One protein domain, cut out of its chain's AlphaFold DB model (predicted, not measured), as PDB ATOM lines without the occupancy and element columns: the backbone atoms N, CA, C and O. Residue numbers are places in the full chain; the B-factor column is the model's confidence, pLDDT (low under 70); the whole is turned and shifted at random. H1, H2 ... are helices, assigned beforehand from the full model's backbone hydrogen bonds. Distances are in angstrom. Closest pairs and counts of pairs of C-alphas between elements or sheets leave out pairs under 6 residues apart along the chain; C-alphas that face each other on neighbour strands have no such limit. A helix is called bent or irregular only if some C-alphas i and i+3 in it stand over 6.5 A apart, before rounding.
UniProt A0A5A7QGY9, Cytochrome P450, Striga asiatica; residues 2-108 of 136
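AT A GLANCE: This is residues 2 to 108 of the 136 residues of the protein "Cytochrome P450" of Striga asiatica (UniProt A0A5A7QGY9). A long helical hairpin, H2 folded back beside H3, is crossed by H5, and two short helices, H1 and H4, meet end to end alongside H5. H3 is the longest helix, at 25 residues. The printed part has 107 residues with five named helices in the order H1 H2 H3 H4 H5 and no named strand: all helix. It is compact, with a radius of gyration of the C-alphas of 14.6 A and spans of 43 by 33 by 23 A.

HOW THE PARTS SIT: H3, residues 44 to 68, touches H2, residues 16 to 33, in a helical hairpin, opposite ways at a steep tilt of 41 degrees; the closest C-alphas, of Gly 32 and Gly 48, are 4.0 A apart. With residues 56 to 63 alone H3 touches H5, residues 93 to 108, at a steep tilt of 60 degrees; the closest C-alphas are those of Leu 59 and Ile 97, 6.4 A apart. H5 is the hub, touching three helices. It touches H1, residues 2 to 11, opposite ways at a shallow tilt of 23 degrees, closest at the C-alphas of Phe 3 and Cys 108, 5.6 A. H4, residues 77 to 86, forms a helical hairpin with H5 at a shallow tilt of 31 degrees, closest at the C-alphas of Leu 81 and Ile 96, 6.6 A. H1 and H4 touch only at their ends, closest at the C-alphas of Ile 10 and Leu 77, 4.6 A. H1, H4 and H5 are a bundle, helices grouped at shallow tilts. H2 and H4 are apart. Every O i to N i+4 pair is within hydrogen-bond range in H1, H2, H3 and H5, and 4 of 6 in H4.

IN THESE COORDINATES: H3 is 36.2 A long, from C-alpha 44 at (-28.641, -46.297, 39.411). H2 measures 25.6 A, H5 22.3 A, H4 16.1 A and H1 14.3 A. H1 begins at C-alpha 2 (-35.174, -67.649, 46.455), and H5 ends at C-alpha 108 (-32.984, -65.487, 41.254). H4 is irregular, but only just: C-alphas 83 and 86 are 6.9 A apart.

THE WHOLE: The two C-alphas farthest apart, of Leu 36 and Arg 70, are 45.1 A apart. The printed part has no cut and no long link. The pLDDT is under 70 at residues 14, 70 to 72, 85 to 86 and 88.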
ATOM      1  N   VAL A   2     -35.986 -67.081  47.563       86.62
ATOM      2  CA  VAL A   2     -35.174 -67.649  46.455       86.62
ATOM      3  C   VAL A   2     -33.704 -67.229  46.514       86.62
ATOM      4  O   VAL A   2     -32.832 -68.086  46.523       86.62
ATOM      5  N   PHE A   3     -33.426 -65.929  46.660       87.44
ATOM      6  CA  PHE A   3     -32.047 -65.436  46.746       87.44
ATOM      7  C   PHE A   3     -31.259 -66.025  47.927       87.44
ATOM      8  O   PHE A   3     -30.082 -66.333  47.796       87.44
ATOM      9  N   PHE A   4     -31.910 -66.214  49.077       86.56
ATOM     10  CA  PHE A   4     -31.289 -66.833  50.251       86.56
ATOM     11  C   PHE A   4     -30.911 -68.291  49.985       86.56
ATOM     12  O   PHE A   4     -29.791 -68.693  50.280       86.56
ATOM     13  N   VAL A   5     -31.821 -69.058  49.379       87.62
ATOM     14  CA  VAL A   5     -31.559 -70.454  49.008       87.62
ATOM     15  C   VAL A   5     -30.419 -70.533  47.991       87.62
ATOM     16  O   VAL A   5     -29.481 -71.294  48.206       87.62
ATOM     17  N   ALA A   6     -30.453 -69.704  46.943       88.88
ATOM     18  CA  ALA A   6     -29.416 -69.678  45.915       88.88
ATOM     19  C   ALA A   6     -28.041 -69.302  46.491       88.88
ATOM     20  O   ALA A   6     -27.059 -69.990  46.236       88.88
ATOM     21  N   LEU A   7     -27.960 -68.259  47.327       88.50
ATOM     22  CA  LEU A   7     -26.692 -67.861  47.945       88.50
ATOM     23  C   LEU A   7     -26.141 -68.953  48.873       88.50
ATOM     24  O   LEU A   7     -24.935 -69.190  48.891       88.50
ATOM     25  N   LYS A   8     -27.017 -69.650  49.608       87.44
ATOM     26  CA  LYS A   8     -26.617 -70.774  50.459       87.44
ATOM     27  C   LYS A   8     -26.082 -71.954  49.641       87.44
ATOM     28  O   LYS A   8     -25.075 -72.525  50.031       87.44
ATOM     29  N   GLN A   9     -26.709 -72.282  48.510       87.00
ATOM     30  CA  GLN A   9     -26.236 -73.332  47.593       87.00
ATOM     31  C   GLN A   9     -24.921 -72.984  46.890       87.00
ATOM     32  O   GLN A   9     -24.230 -73.873  46.402       87.00
ATOM     33  N   ILE A  10     -24.597 -71.696  46.786       85.69
ATOM     34  CA  ILE A  10     -23.402 -71.252  46.075       85.69
ATOM     35  C   ILE A  10     -22.196 -71.134  46.993       85.69
ATOM     36  O   ILE A  10     -21.091 -71.464  46.582       85.69
ATOM     37  N   ALA A  11     -22.400 -70.616  48.198       81.75
ATOM     38  CA  ALA A  11     -21.313 -70.138  49.037       81.75
ATOM     39  C   ALA A  11     -21.427 -70.576  50.506       81.75
ATOM     40  O   ALA A  11     -20.667 -70.059  51.328       81.75
ATOM     41  N   GLU A  12     -22.373 -71.466  50.840       81.50
ATOM     42  CA  GLU A  12     -22.671 -71.907  52.213       81.50
ATOM     43  C   GLU A  12     -22.649 -70.733  53.205       81.50
ATOM     44  O   GLU A  12     -22.031 -70.769  54.263       81.50
ATOM     45  N   VAL A  13     -23.287 -69.617  52.838       75.06
ATOM     46  CA  VAL A  13     -23.280 -68.419  53.684       75.06
ATOM     47  C   VAL A  13     -24.079 -68.698  54.960       75.06
ATOM     48  O   VAL A  13     -25.309 -68.708  54.946       75.06
ATOM     49  N   GLU A  14     -23.369 -68.924  56.068       69.94
ATOM     50  CA  GLU A  14     -23.962 -69.243  57.377       69.94
ATOM     51  C   GLU A  14     -24.368 -67.997  58.180       69.94
ATOM     52  O   GLU A  14     -25.280 -68.053  59.003       69.94
ATOM     53  N   SER A  15     -23.710 -66.856  57.942       83.00
ATOM     54  CA  SER A  15     -23.980 -65.612  58.672       83.00
ATOM     55  C   SER A  15     -25.128 -64.824  58.039       83.00
ATOM     56  O   SER A  15     -25.055 -64.404  56.881       83.00
ATOM     57  N   GLU A  16     -26.167 -64.547  58.831       85.69
ATOM     58  CA  GLU A  16     -27.283 -63.682  58.428       85.69
ATOM     59  C   GLU A  16     -26.807 -62.263  58.065       85.69
ATOM     60  O   GLU A  16     -27.361 -61.619  57.172       85.69
ATOM     61  N   GLU A  17     -25.750 -61.785  58.723       87.94
ATOM     62  CA  GLU A  17     -25.143 -60.484  58.447       87.94
ATOM     63  C   GLU A  17     -24.463 -60.466  57.075       87.94
ATOM     64  O   GLU A  17     -24.732 -59.571  56.269       87.94
ATOM     65  N   LEU A  18     -23.682 -61.506  56.755       87.12
ATOM     66  CA  LEU A  18     -23.044 -61.646  55.445       87.12
ATOM     67  C   LEU A  18     -24.092 -61.744  54.329       87.12
ATOM     68  O   LEU A  18     -23.967 -61.075  53.304       87.12
ATOM     69  N   TYR A  19     -25.167 -62.508  54.552       89.75
ATOM     70  CA  TYR A  19     -26.300 -62.573  53.630       89.75
ATOM     71  C   TYR A  19     -26.926 -61.191  53.386       89.75
ATOM     72  O   TYR A  19     -27.127 -60.801  52.234       89.75
ATOM     73  N   LYS A  20     -27.226 -60.432  54.451       91.06
ATOM     74  CA  LYS A  20     -27.837 -59.095  54.343       91.06
ATOM     75  C   LYS A  20     -26.931 -58.130  53.585       91.06
ATOM     76  O   LYS A  20     -27.404 -57.449  52.675       91.06
ATOM     77  N   MET A  21     -25.642 -58.100  53.922       91.88
ATOM     78  CA  MET A  21     -24.656 -57.270  53.232       91.88
ATOM     79  C   MET A  21     -24.573 -57.624  51.747       91.88
ATOM     80  O   MET A  21     -24.694 -56.745  50.895       91.88
ATOM     81  N   PHE A  22     -24.444 -58.914  51.430       94.06
ATOM     82  CA  PHE A  22     -24.363 -59.379  50.051       94.06
ATOM     83  C   PHE A  22     -25.628 -59.020  49.262       94.06
ATOM     84  O   PHE A  22     -25.534 -58.489  48.157       94.06
ATOM     85  N   LYS A  23     -26.819 -59.240  49.839       93.38
ATOM     86  CA  LYS A  23     -28.104 -58.916  49.202       93.38
ATOM     87  C   LYS A  23     -28.216 -57.434  48.846       93.38
ATOM     88  O   LYS A  23     -28.646 -57.116  47.742       93.38
ATOM     89  N   ILE A  24     -27.816 -56.542  49.753       95.56
ATOM     90  CA  ILE A  24     -27.865 -55.090  49.525       95.56
ATOM     91  C   ILE A  24     -26.997 -54.697  48.326       95.56
ATOM     92  O   ILE A  24     -27.422 -53.905  47.483       95.56
ATOM     93  N   GLU A  25     -25.781 -55.232  48.232       96.94
ATOM     94  CA  GLU A  25     -24.885 -54.922  47.116       96.94
ATOM     95  C   GLU A  25     -25.351 -55.573  45.807       96.94
ATOM     96  O   GLU A  25     -25.263 -54.953  44.743       96.94
ATOM     97  N   PHE A  26     -25.928 -56.773  45.885       95.06
ATOM     98  CA  PHE A  26     -26.512 -57.470  44.743       95.06
ATOM     99  C   PHE A  26     -27.726 -56.742  44.162       95.06
ATOM    100  O   PHE A  26     -27.846 -56.614  42.946       95.06
ATOM    101  N   ASP A  27     -28.586 -56.171  45.005       94.81
ATOM    102  CA  ASP A  27     -29.721 -55.369  44.541       94.81
ATOM    103  C   ASP A  27     -29.272 -54.106  43.810       94.81
ATOM    104  O   ASP A  27     -29.860 -53.731  42.795       94.81
ATOM    105  N   LYS A  28     -28.190 -53.466  44.272       97.00
ATOM    106  CA  LYS A  28     -27.595 -52.338  43.543       97.00
ATOM    107  C   LYS A  28     -27.123 -52.779  42.161       97.00
ATOM    108  O   LYS A  28     -27.368 -52.055  41.200       97.00
ATOM    109  N   LEU A  29     -26.459 -53.935  42.065       96.31
ATOM    110  CA  LEU A  29     -26.011 -54.505  40.794       96.31
ATOM    111  C   LEU A  29     -27.193 -54.750  39.842       96.31
ATOM    112  O   LEU A  29     -27.153 -54.246  38.722       96.31
ATOM    113  N   LEU A  30     -28.246 -55.437  40.299       93.56
ATOM    114  CA  LEU A  30     -29.459 -55.715  39.514       93.56
ATOM    115  C   LEU A  30     -30.137 -54.436  39.009       93.56
ATOM    116  O   LEU A  30     -30.473 -54.299  37.837       93.56
ATOM    117  N   ILE A  31     -30.335 -53.462  39.896       94.50
ATOM    118  CA  ILE A  31     -30.974 -52.196  39.520       94.50
ATOM    119  C   ILE A  31     -30.076 -51.409  38.557       94.50
ATOM    120  O   ILE A  31     -30.564 -50.731  37.653       94.50
ATOM    121  N   GLY A  32     -28.758 -51.482  38.745       96.50
ATOM    122  CA  GLY A  32     -27.787 -50.825  37.883       96.50
ATOM    123  C   GLY A  32     -27.740 -51.404  36.471       96.50
ATOM    124  O   GLY A  32     -27.697 -50.620  35.523       96.50
ATOM    125  N   SER A  33     -27.798 -52.733  36.319       93.44
ATOM    126  CA  SER A  33     -27.771 -53.409  35.011       93.44
ATOM    127  C   SER A  33     -29.006 -53.111  34.158       93.44
ATOM    128  O   SER A  33     -28.906 -53.086  32.936       93.44
ATOM    129  N   LEU A  34     -30.147 -52.830  34.794       93.69
ATOM    130  CA  LEU A  34     -31.405 -52.472  34.130       93.69
ATOM    131  C   LEU A  34     -31.602 -50.953  33.955       93.69
ATOM    132  O   LEU A  34     -32.663 -50.509  33.518       93.69
ATOM    133  N   SER A  35     -30.611 -50.134  34.315       96.31
ATOM    134  CA  SER A  35     -30.710 -48.669  34.267       96.31
ATOM    135  C   SER A  35     -30.015 -48.047  33.053       96.31
ATOM    136  O   SER A  35     -29.211 -48.687  32.379       96.31
ATOM    137  N   LEU A  36     -30.300 -46.765  32.782       97.44
ATOM    138  CA  LEU A  36     -29.598 -46.013  31.738       97.44
ATOM    139  C   LEU A  36     -28.087 -45.969  32.028       97.44
ATOM    140  O   LEU A  36     -27.723 -45.637  33.159       97.44
ATOM    141  N   PRO A  37     -27.212 -46.210  31.032       96.56
ATOM    142  CA  PRO A  37     -25.767 -46.352  31.219       96.56
ATOM    143  C   PRO A  37     -25.047 -45.007  31.420       96.56
ATOM    144  O   PRO A  37     -24.155 -44.623  30.667       96.56
ATOM    145  N   ILE A  38     -25.452 -44.258  32.445       97.06
ATOM    146  CA  ILE A  38     -24.956 -42.918  32.768       97.06
ATOM    147  C   ILE A  38     -24.135 -43.008  34.054       97.06
ATOM    148  O   ILE A  38     -24.684 -43.110  35.148       97.06
ATOM    149  N   TYR A  39     -22.807 -42.964  33.945       96.69
ATOM    150  CA  TYR A  39     -21.905 -43.114  35.092       96.69
ATOM    151  C   TYR A  39     -21.671 -41.789  35.835       96.69
ATOM    152  O   TYR A  39     -20.590 -41.209  35.797       96.69
ATOM    153  N   ILE A  40     -22.709 -41.299  36.516       97.62
ATOM    154  CA  ILE A  40     -22.657 -40.076  37.334       97.62
ATOM    155  C   ILE A  40     -23.072 -40.411  38.774       97.62
ATOM    156  O   ILE A  40     -24.053 -41.146  38.953       97.62
ATOM    157  N   PRO A  41     -22.378 -39.897  39.812       96.88
ATOM    158  CA  PRO A  41     -22.779 -40.093  41.203       96.88
ATOM    159  C   PRO A  41     -24.264 -39.781  41.431       96.88
ATOM    160  O   PRO A  41     -24.766 -38.746  41.005       96.88
ATOM    161  N   GLY A  42     -24.976 -40.698  42.090       93.50
ATOM    162  CA  GLY A  42     -26.419 -40.587  42.338       93.50
ATOM    163  C   GLY A  42     -27.312 -41.339  41.341       93.50
ATOM    164  O   GLY A  42     -28.468 -41.614  41.666       93.50
ATOM    165  N   THR A  43     -26.789 -41.761  40.187       97.81
ATOM    166  CA  THR A  43     -27.520 -42.628  39.240       97.81
ATOM    167  C   THR A  43     -27.577 -44.089  39.708       97.81
ATOM    168  O   THR A  43     -26.739 -44.546  40.492       97.81
ATOM    169  N   ASN A  44     -28.560 -44.845  39.203       97.88
ATOM    170  CA  ASN A  44     -28.641 -46.297  39.411       97.88
ATOM    171  C   ASN A  44     -27.433 -47.023  38.807       97.88
ATOM    172  O   ASN A  44     -26.866 -47.888  39.466       97.88
ATOM    173  N   TYR A  45     -26.984 -46.613  37.617       97.88
ATOM    174  CA  TYR A  45     -25.821 -47.202  36.957       97.88
ATOM    175  C   TYR A  45     -24.558 -47.042  37.807       97.88
ATOM    176  O   TYR A  45     -23.895 -48.028  38.119       97.88
ATOM    177  N   TYR A  46     -24.281 -45.833  38.311       98.31
ATOM    178  CA  TYR A  46     -23.169 -45.606  39.240       98.31
ATOM    179  C   TYR A  46     -23.261 -46.488  40.494       98.31
ATOM    180  O   TYR A  46     -22.267 -47.095  40.901       98.31
ATOM    181  N   ARG A  47     -24.453 -46.602  41.102       98.25
ATOM    182  CA  ARG A  47     -24.670 -47.484  42.261       98.25
ATOM    183  C   ARG A  47     -24.437 -48.957  41.926       98.25
ATOM    184  O   ARG A  47     -23.846 -49.647  42.750       98.25
ATOM    185  N   GLY A  48     -24.836 -49.418  40.743       97.81
ATOM    186  CA  GLY A  48     -24.613 -50.793  40.290       97.81
ATOM    187  C   GLY A  48     -23.143 -51.156  40.167       97.81
ATOM    188  O   GLY A  48     -22.733 -52.200  40.667       97.81
ATOM    189  N   PHE A  49     -22.321 -50.257  39.619       97.44
ATOM    190  CA  PHE A  49     -20.865 -50.447  39.590       97.44
ATOM    191  C   PHE A  49     -20.261 -50.539  40.994       97.44
ATOM    192  O   PHE A  49     -19.382 -51.366  41.236       97.44
ATOM    193  N   LYS A  50     -20.738 -49.719  41.943       98.06
ATOM    194  CA  LYS A  50     -20.307 -49.818  43.347       98.06
ATOM    195  C   LYS A  50     -20.757 -51.129  43.994       98.06
ATOM    196  O   LYS A  50     -19.940 -51.760  44.658       98.06
ATOM    197  N   GLY A  51     -21.994 -51.558  43.735       97.75
ATOM    198  CA  GLY A  51     -22.524 -52.853  44.167       97.75
ATOM    199  C   GLY A  51     -21.664 -54.012  43.678       97.75
ATOM    200  O   GLY A  51     -21.170 -54.793  44.487       97.75
ATOM    201  N   ARG A  52     -21.366 -54.058  42.370       97.06
ATOM    202  CA  ARG A  52     -20.447 -55.051  41.793       97.06
ATOM    203  C   ARG A  52     -19.091 -55.044  42.488       97.06
ATOM    204  O   ARG A  52     -18.610 -56.099  42.878       97.06
ATOM    205  N   GLY A  53     -18.485 -53.868  42.658       97.75
ATOM    206  CA  GLY A  53     -17.177 -53.749  43.304       97.75
ATOM    207  C   GLY A  53     -17.156 -54.300  44.732       97.75
ATOM    208  O   GLY A  53     -16.172 -54.913  45.131       97.75
ATOM    209  N   ASN A  54     -18.238 -54.124  45.491       97.56
ATOM    210  CA  ASN A  54     -18.350 -54.669  46.843       97.56
ATOM    211  C   ASN A  54     -18.599 -56.185  46.841       97.56
ATOM    212  O   ASN A  54     -17.982 -56.892  47.631       97.56
ATOM    213  N   ILE A  55     -19.435 -56.694  45.931       96.38
ATOM    214  CA  ILE A  55     -19.656 -58.140  45.762       96.38
ATOM    215  C   ILE A  55     -18.351 -58.856  45.417       96.38
ATOM    216  O   ILE A  55     -18.042 -59.874  46.028       96.38
ATOM    217  N   VAL A  56     -17.573 -58.307  44.477       97.12
ATOM    218  CA  VAL A  56     -16.269 -58.867  44.088       97.12
ATOM    219  C   VAL A  56     -15.365 -58.988  45.312       97.12
ATOM    220  O   VAL A  56     -14.845 -60.066  45.553       97.12
ATOM    221  N   LYS A  57     -15.250 -57.938  46.139       96.38
ATOM    222  CA  LYS A  57     -14.449 -57.990  47.375       96.38
ATOM    223  C   LYS A  57     -14.901 -59.098  48.327       96.38
ATOM    224  O   LYS A  57     -14.067 -59.871  48.780       96.38
ATOM    225  N   ILE A  58     -16.208 -59.196  48.586       93.75
ATOM    226  CA  ILE A  58     -16.767 -60.221  49.480       93.75
ATOM    227  C   ILE A  58     -16.443 -61.629  48.962       93.75
ATOM    228  O   ILE A  58     -16.032 -62.494  49.733       93.75
ATOM    229  N   LEU A  59     -16.616 -61.870  47.660       94.06
ATOM    230  CA  LEU A  59     -16.341 -63.177  47.062       94.06
ATOM    231  C   LEU A  59     -14.844 -63.492  47.016       94.06
ATOM    232  O   LEU A  59     -14.473 -64.635  47.261       94.06
ATOM    233  N   THR A  60     -13.983 -62.501  46.775       95.19
ATOM    234  CA  THR A  60     -12.528 -62.670  46.876       95.19
ATOM    235  C   THR A  60     -12.124 -63.081  48.292       95.19
ATOM    236  O   THR A  60     -11.416 -64.066  48.459       95.19
ATOM    237  N   GLU A  61     -12.617 -62.388  49.323       92.81
ATOM    238  CA  GLU A  61     -12.341 -62.745  50.722       92.81
ATOM    239  C   GLU A  61     -12.830 -64.161  51.061       92.81
ATOM    240  O   GLU A  61     -12.152 -64.905  51.774       92.81
ATOM    241  N   LEU A  62     -13.987 -64.561  50.523       90.44
ATOM    242  CA  LEU A  62     -14.523 -65.907  50.700       90.44
ATOM    243  C   LEU A  62     -13.649 -66.976  50.027       90.44
ATOM    244  O   LEU A  62     -13.368 -67.998  50.652       90.44
ATOM    245  N   ILE A  63     -13.208 -66.744  48.786       91.56
ATOM    246  CA  ILE A  63     -12.307 -67.644  48.048       91.56
ATOM    247  C   ILE A  63     -11.000 -67.843  48.822       91.56
ATOM    248  O   ILE A  63     -10.596 -68.980  49.072       91.56
ATOM    249  N   GLU A  64     -10.379 -66.753  49.273       91.81
ATOM    250  CA  GLU A  64      -9.122 -66.808  50.022       91.81
ATOM    251  C   GLU A  64      -9.284 -67.553  51.352       91.81
ATOM    252  O   GLU A  64      -8.467 -68.410  51.701       91.81
ATOM    253  N   LYS A  65     -10.387 -67.308  52.072       89.56
ATOM    254  CA  LYS A  65     -10.707 -68.038  53.306       89.56
ATOM    255  C   LYS A  65     -10.849 -69.542  53.061       89.56
ATOM    256  O   LYS A  65     -10.391 -70.331  53.889       89.56
ATOM    257  N   ARG A  66     -11.467 -69.948  51.950       87.56
ATOM    258  CA  ARG A  66     -11.633 -71.367  51.602       87.56
ATOM    259  C   ARG A  66     -10.321 -72.037  51.251       87.56
ATOM    260  O   ARG A  66     -10.042 -73.101  51.781       87.56
ATOM    261  N   ARG A  67      -9.473 -71.389  50.453       87.00
ATOM    262  CA  ARG A  67      -8.137 -71.913  50.123       87.00
ATOM    263  C   ARG A  67      -7.235 -72.056  51.349       87.00
ATOM    264  O   ARG A  67      -6.414 -72.966  51.407       87.00
ATOM    265  N   ALA A  68      -7.380 -71.166  52.330       88.88
ATOM    266  CA  ALA A  68      -6.643 -71.245  53.589       88.88
ATOM    267  C   ALA A  68      -7.169 -72.344  54.536       88.88
ATOM    268  O   ALA A  68      -6.439 -72.798  55.424       88.88
ATOM    269  N   SER A  69      -8.423 -72.777  54.370       83.12
ATOM    270  CA  SER A  69      -9.004 -73.895  55.115       83.12
ATOM    271  C   SER A  69      -8.374 -75.214  54.663       83.12
ATOM    272  O   SER A  69      -8.367 -75.541  53.486       83.12
ATOM    273  N   ARG A  70      -7.874 -76.021  55.608       63.84
ATOM    274  CA  ARG A  70      -7.398 -77.392  55.319       63.84
ATOM    275  C   ARG A  70      -8.530 -78.421  55.226       63.84
ATOM    276  O   ARG A  70      -8.268 -79.578  54.909       63.84
ATOM    277  N   ALA A  71      -9.755 -78.029  55.564       64.31
ATOM    278  CA  ALA A  71     -10.926 -78.892  55.538       64.31
ATOM    279  C   ALA A  71     -11.779 -78.544  54.311       64.31
ATOM    280  O   ALA A  71     -12.501 -77.547  54.326       64.31
ATOM    281  N   ASN A  72     -11.711 -79.377  53.271       63.25
ATOM    282  CA  ASN A  72     -12.572 -79.293  52.085       63.25
ATOM    283  C   ASN A  72     -13.931 -79.954  52.369       63.25
ATOM    284  O   ASN A  72     -14.312 -80.924  51.718       63.25
ATOM    285  N   ASN A  73     -14.629 -79.468  53.397       72.62
ATOM    286  CA  ASN A  73     -15.894 -80.051  53.859       72.62
ATOM    287  C   ASN A  73     -17.134 -79.349  53.284       72.62
ATOM    288  O   ASN A  73     -18.245 -79.696  53.674       72.62
ATOM    289  N   HIS A  74     -16.948 -78.366  52.405       80.94
ATOM    290  CA  HIS A  74     -18.047 -77.684  51.732       80.94
ATOM    291  C   HIS A  74     -18.577 -78.555  50.584       80.94
ATOM    292  O   HIS A  74     -17.795 -79.213  49.891       80.94
ATOM    293  N   ASP A  75     -19.892 -78.566  50.392       85.06
ATOM    294  CA  ASP A  75     -20.566 -79.249  49.279       85.06
ATOM    295  C   ASP A  75     -21.467 -78.247  48.551       85.06
ATOM    296  O   ASP A  75     -22.696 -78.339  48.530       85.06
ATOM    297  N   ASP A  76     -20.825 -77.218  47.999       90.06
ATOM    298  CA  ASP A  76     -21.483 -76.123  47.302       90.06
ATOM    299  C   ASP A  76     -20.803 -75.778  45.973       90.06
ATOM    300  O   ASP A  76     -19.752 -76.313  45.605       90.06
ATOM    301  N   LEU A  77     -21.434 -74.875  45.216       90.69
ATOM    302  CA  LEU A  77     -20.939 -74.505  43.893       90.69
ATOM    303  C   LEU A  77     -19.539 -73.886  43.938       90.69
ATOM    304  O   LEU A  77     -18.733 -74.154  43.052       90.69
ATOM    305  N   LEU A  78     -19.243 -73.030  44.918       90.94
ATOM    306  CA  LEU A  78     -17.938 -72.383  44.989       90.94
ATOM    307  C   LEU A  78     -16.833 -73.419  45.237       90.94
ATOM    308  O   LEU A  78     -15.778 -73.331  44.615       90.94
ATOM    309  N   GLU A  79     -17.074 -74.429  46.071       89.44
ATOM    310  CA  GLU A  79     -16.137 -75.540  46.241       89.44
ATOM    311  C   GLU A  79     -15.955 -76.332  44.935       89.44
ATOM    312  O   GLU A  79     -14.826 -76.652  44.566       89.44
ATOM    313  N   LEU A  80     -17.039 -76.596  44.197       89.00
ATOM    314  CA  LEU A  80     -16.967 -77.258  42.890       89.00
ATOM    315  C   LEU A  80     -16.095 -76.468  41.899       89.00
ATOM    316  O   LEU A  80     -15.189 -77.038  41.293       89.00
ATOM    317  N   LEU A  81     -16.318 -75.154  41.784       89.31
ATOM    318  CA  LEU A  81     -15.559 -74.277  40.887       89.31
ATOM    319  C   LEU A  81     -14.074 -74.181  41.279       89.31
ATOM    320  O   LEU A  81     -13.214 -74.099  40.405       89.31
ATOM    321  N   LEU A  82     -13.757 -74.218  42.578       88.00
ATOM    322  CA  LEU A  82     -12.375 -74.204  43.067       88.00
ATOM    323  C   LEU A  82     -11.643 -75.534  42.821       88.00
ATOM    324  O   LEU A  82     -10.441 -75.526  42.570       88.00
ATOM    325  N   ARG A  83     -12.339 -76.678  42.861       82.38
ATOM    326  CA  ARG A  83     -11.737 -78.001  42.585       82.38
ATOM    327  C   ARG A  83     -11.378 -78.203  41.117       82.38
ATOM    328  O   ARG A  83     -10.446 -78.939  40.811       82.38
ATOM    329  N   GLU A  84     -12.082 -77.542  40.205       77.00
ATOM    330  CA  GLU A  84     -11.790 -77.606  38.769       77.00
ATOM    331  C   GLU A  84     -10.520 -76.824  38.368       77.00
ATOM    332  O   GLU A  84     -10.118 -76.858  37.203       77.00
ATOM    333  N   MET A  85      -9.830 -76.176  39.320       64.12
ATOM    334  CA  MET A  85      -8.615 -75.391  39.065       64.12
ATOM    335  C   MET A  85      -7.386 -76.207  38.612       64.12
ATOM    336  O   MET A  85      -6.438 -75.627  38.087       64.12
ATOM    337  N   ASP A  86      -7.396 -77.533  38.756       63.22
ATOM    338  CA  ASP A  86      -6.318 -78.409  38.262       63.22
ATOM    339  C   ASP A  86      -6.550 -78.894  36.812       63.22
ATOM    340  O   ASP A  86      -5.727 -79.612  36.233       63.22
ATOM    341  N   ALA A  87      -7.674 -78.517  36.191       72.38
ATOM    342  CA  ALA A  87      -7.991 -78.875  34.813       72.38
ATOM    343  C   ALA A  87      -7.299 -77.945  33.799       72.38
ATOM    344  O   ALA A  87      -7.014 -76.782  34.063       72.38
ATOM    345  N   LYS A  88      -7.107 -78.424  32.560       69.06
ATOM    346  CA  LYS A  88      -6.534 -77.624  31.453       69.06
ATOM    347  C   LYS A  88      -7.301 -76.323  31.138       69.06
ATOM    348  O   LYS A  88      -6.738 -75.466  30.469       69.06
ATOM    349  N   ASN A  89      -8.543 -76.196  31.611       71.00
ATOM    350  CA  ASN A  89      -9.423 -75.034  31.443       71.00
ATOM    351  C   ASN A  89      -9.872 -74.459  32.801       71.00
ATOM    352  O   ASN A  89     -11.013 -74.027  32.940       71.00
ATOM    353  N   ALA A  90      -9.004 -74.527  33.810       81.56
ATOM    354  CA  ALA A  90      -9.237 -73.966  35.131       81.56
ATOM    355  C   ALA A  90      -9.682 -72.498  35.069       81.56
ATOM    356  O   ALA A  90      -9.012 -71.674  34.444       81.56
ATOM    357  N   LEU A  91     -10.783 -72.180  35.752       86.50
ATOM    358  CA  LEU A  91     -11.233 -70.801  35.910       86.50
ATOM    359  C   LEU A  91     -10.301 -70.057  36.869       86.50
ATOM    360  O   LEU A  91      -9.944 -70.568  37.933       86.50
ATOM    361  N   ASN A  92      -9.937 -68.828  36.516       90.75
ATOM    362  CA  ASN A  92      -9.280 -67.920  37.451       90.75
ATOM    363  C   ASN A  92     -10.300 -67.260  38.398       90.75
ATOM    364  O   ASN A  92     -11.505 -67.298  38.164       90.75
ATOM    365  N   ASP A  93      -9.825 -66.607  39.458       92.19
ATOM    366  CA  ASP A  93     -10.686 -66.017  40.494       92.19
ATOM    367  C   ASP A  93     -11.713 -65.028  39.941       92.19
ATOM    368  O   ASP A  93     -12.850 -64.995  40.407       92.19
ATOM    369  N   VAL A  94     -11.335 -64.235  38.936       94.00
ATOM    370  CA  VAL A  94     -12.247 -63.279  38.297       94.00
ATOM    371  C   VAL A  94     -13.360 -64.027  37.571       94.00
ATOM    372  O   VAL A  94     -14.528 -63.666  37.708       94.00
ATOM    373  N   GLU A  95     -13.018 -65.096  36.857       93.94
ATOM    374  CA  GLU A  95     -13.984 -65.935  36.144       93.94
ATOM    375  C   GLU A  95     -14.908 -66.689  37.110       93.94
ATOM    376  O   GLU A  95     -16.114 -66.724  36.885       93.94
ATOM    377  N   ILE A  96     -14.384 -67.223  38.218       93.44
ATOM    378  CA  ILE A  96     -15.187 -67.874  39.269       93.44
ATOM    379  C   ILE A  96     -16.187 -66.881  39.869       93.44
ATOM    380  O   ILE A  96     -17.379 -67.179  39.989       93.44
ATOM    381  N   ILE A  97     -15.721 -65.681  40.229       94.94
ATOM    382  CA  ILE A  97     -16.563 -64.617  40.788       94.94
ATOM    383  C   ILE A  97     -17.663 -64.220  39.798       94.94
ATOM    384  O   ILE A  97     -18.832 -64.103  40.180       94.94
ATOM    385  N   ASP A  98     -17.315 -64.037  38.527       94.88
ATOM    386  CA  ASP A  98     -18.275 -63.650  37.496       94.88
ATOM    387  C   ASP A  98     -19.271 -64.767  37.182       94.88
ATOM    388  O   ASP A  98     -20.456 -64.485  36.975       94.88
ATOM    389  N   GLN A  99     -18.850 -66.029  37.255       93.56
ATOM    390  CA  GLN A  99     -19.736 -67.178  37.123       93.56
ATOM    391  C   GLN A  99     -20.749 -67.243  38.274       93.56
ATOM    392  O   GLN A  99     -21.948 -67.408  38.035       93.56
ATOM    393  N   ILE A 100     -20.302 -67.030  39.514       93.38
ATOM    394  CA  ILE A 100     -21.177 -66.955  40.695       93.38
ATOM    395  C   ILE A 100     -22.217 -65.844  40.536       93.38
ATOM    396  O   ILE A 100     -23.415 -66.074  40.732       93.38
ATOM    397  N   ILE A 101     -21.780 -64.642  40.153       93.94
ATOM    398  CA  ILE A 101     -22.677 -63.498  39.950       93.94
ATOM    399  C   ILE A 101     -23.690 -63.807  38.845       93.94
ATOM    400  O   ILE A 101     -24.877 -63.534  39.020       93.94
ATOM    401  N   THR A 102     -23.248 -64.406  37.740       92.75
ATOM    402  CA  THR A 102     -24.100 -64.754  36.594       92.75
ATOM    403  C   THR A 102     -25.183 -65.762  36.974       92.75
ATOM    404  O   THR A 102     -26.357 -65.576  36.636       92.75
ATOM    405  N   ILE A 103     -24.824 -66.809  37.719       91.62
ATOM    406  CA  ILE A 103     -25.769 -67.833  38.182       91.62
ATOM    407  C   ILE A 103     -26.779 -67.228  39.162       91.62
ATOM    408  O   ILE A 103     -27.982 -67.444  39.015       91.62
ATOM    409  N   LEU A 104     -26.323 -66.407  40.115       91.25
ATOM    410  CA  LEU A 104     -27.221 -65.702  41.035       91.25
ATOM    411  C   LEU A 104     -28.187 -64.776  40.295       91.25
ATOM    412  O   LEU A 104     -29.379 -64.764  40.603       91.25
ATOM    413  N   TYR A 105     -27.679 -64.010  39.329       90.12
ATOM    414  CA  TYR A 105     -28.451 -63.028  38.571       90.12
ATOM    415  C   TYR A 105     -29.561 -63.715  37.781       90.12
ATOM    416  O   TYR A 105     -30.736 -63.391  37.938       90.12
ATOM    417  N   SER A 106     -29.186 -64.713  36.982       88.94
ATOM    418  CA  SER A 106     -30.110 -65.443  36.112       88.94
ATOM    419  C   SER A 106     -31.123 -66.280  36.893       88.94
ATOM    420  O   SER A 106     -32.316 -66.260  36.581       88.94
ATOM    421  N   GLY A 107     -30.677 -66.997  37.927       86.56
ATOM    422  CA  GLY A 107     -31.523 -67.911  38.688       86.56
ATOM    423  C   GLY A 107     -32.524 -67.195  39.588       86.56
ATOM    424  O   GLY A 107     -33.684 -67.594  39.668       86.56
ATOM    425  N   CYS A 108     -32.117 -66.112  40.259       85.62
ATOM    426  CA  CYS A 108     -32.984 -65.487  41.254       85.62
ATOM    427  C   CYS A 108     -34.219 -64.833  40.636       85.62
ATOM    428  O   CYS A 108     -35.316 -65.003  41.171       85.62
TER     429      CYS A 108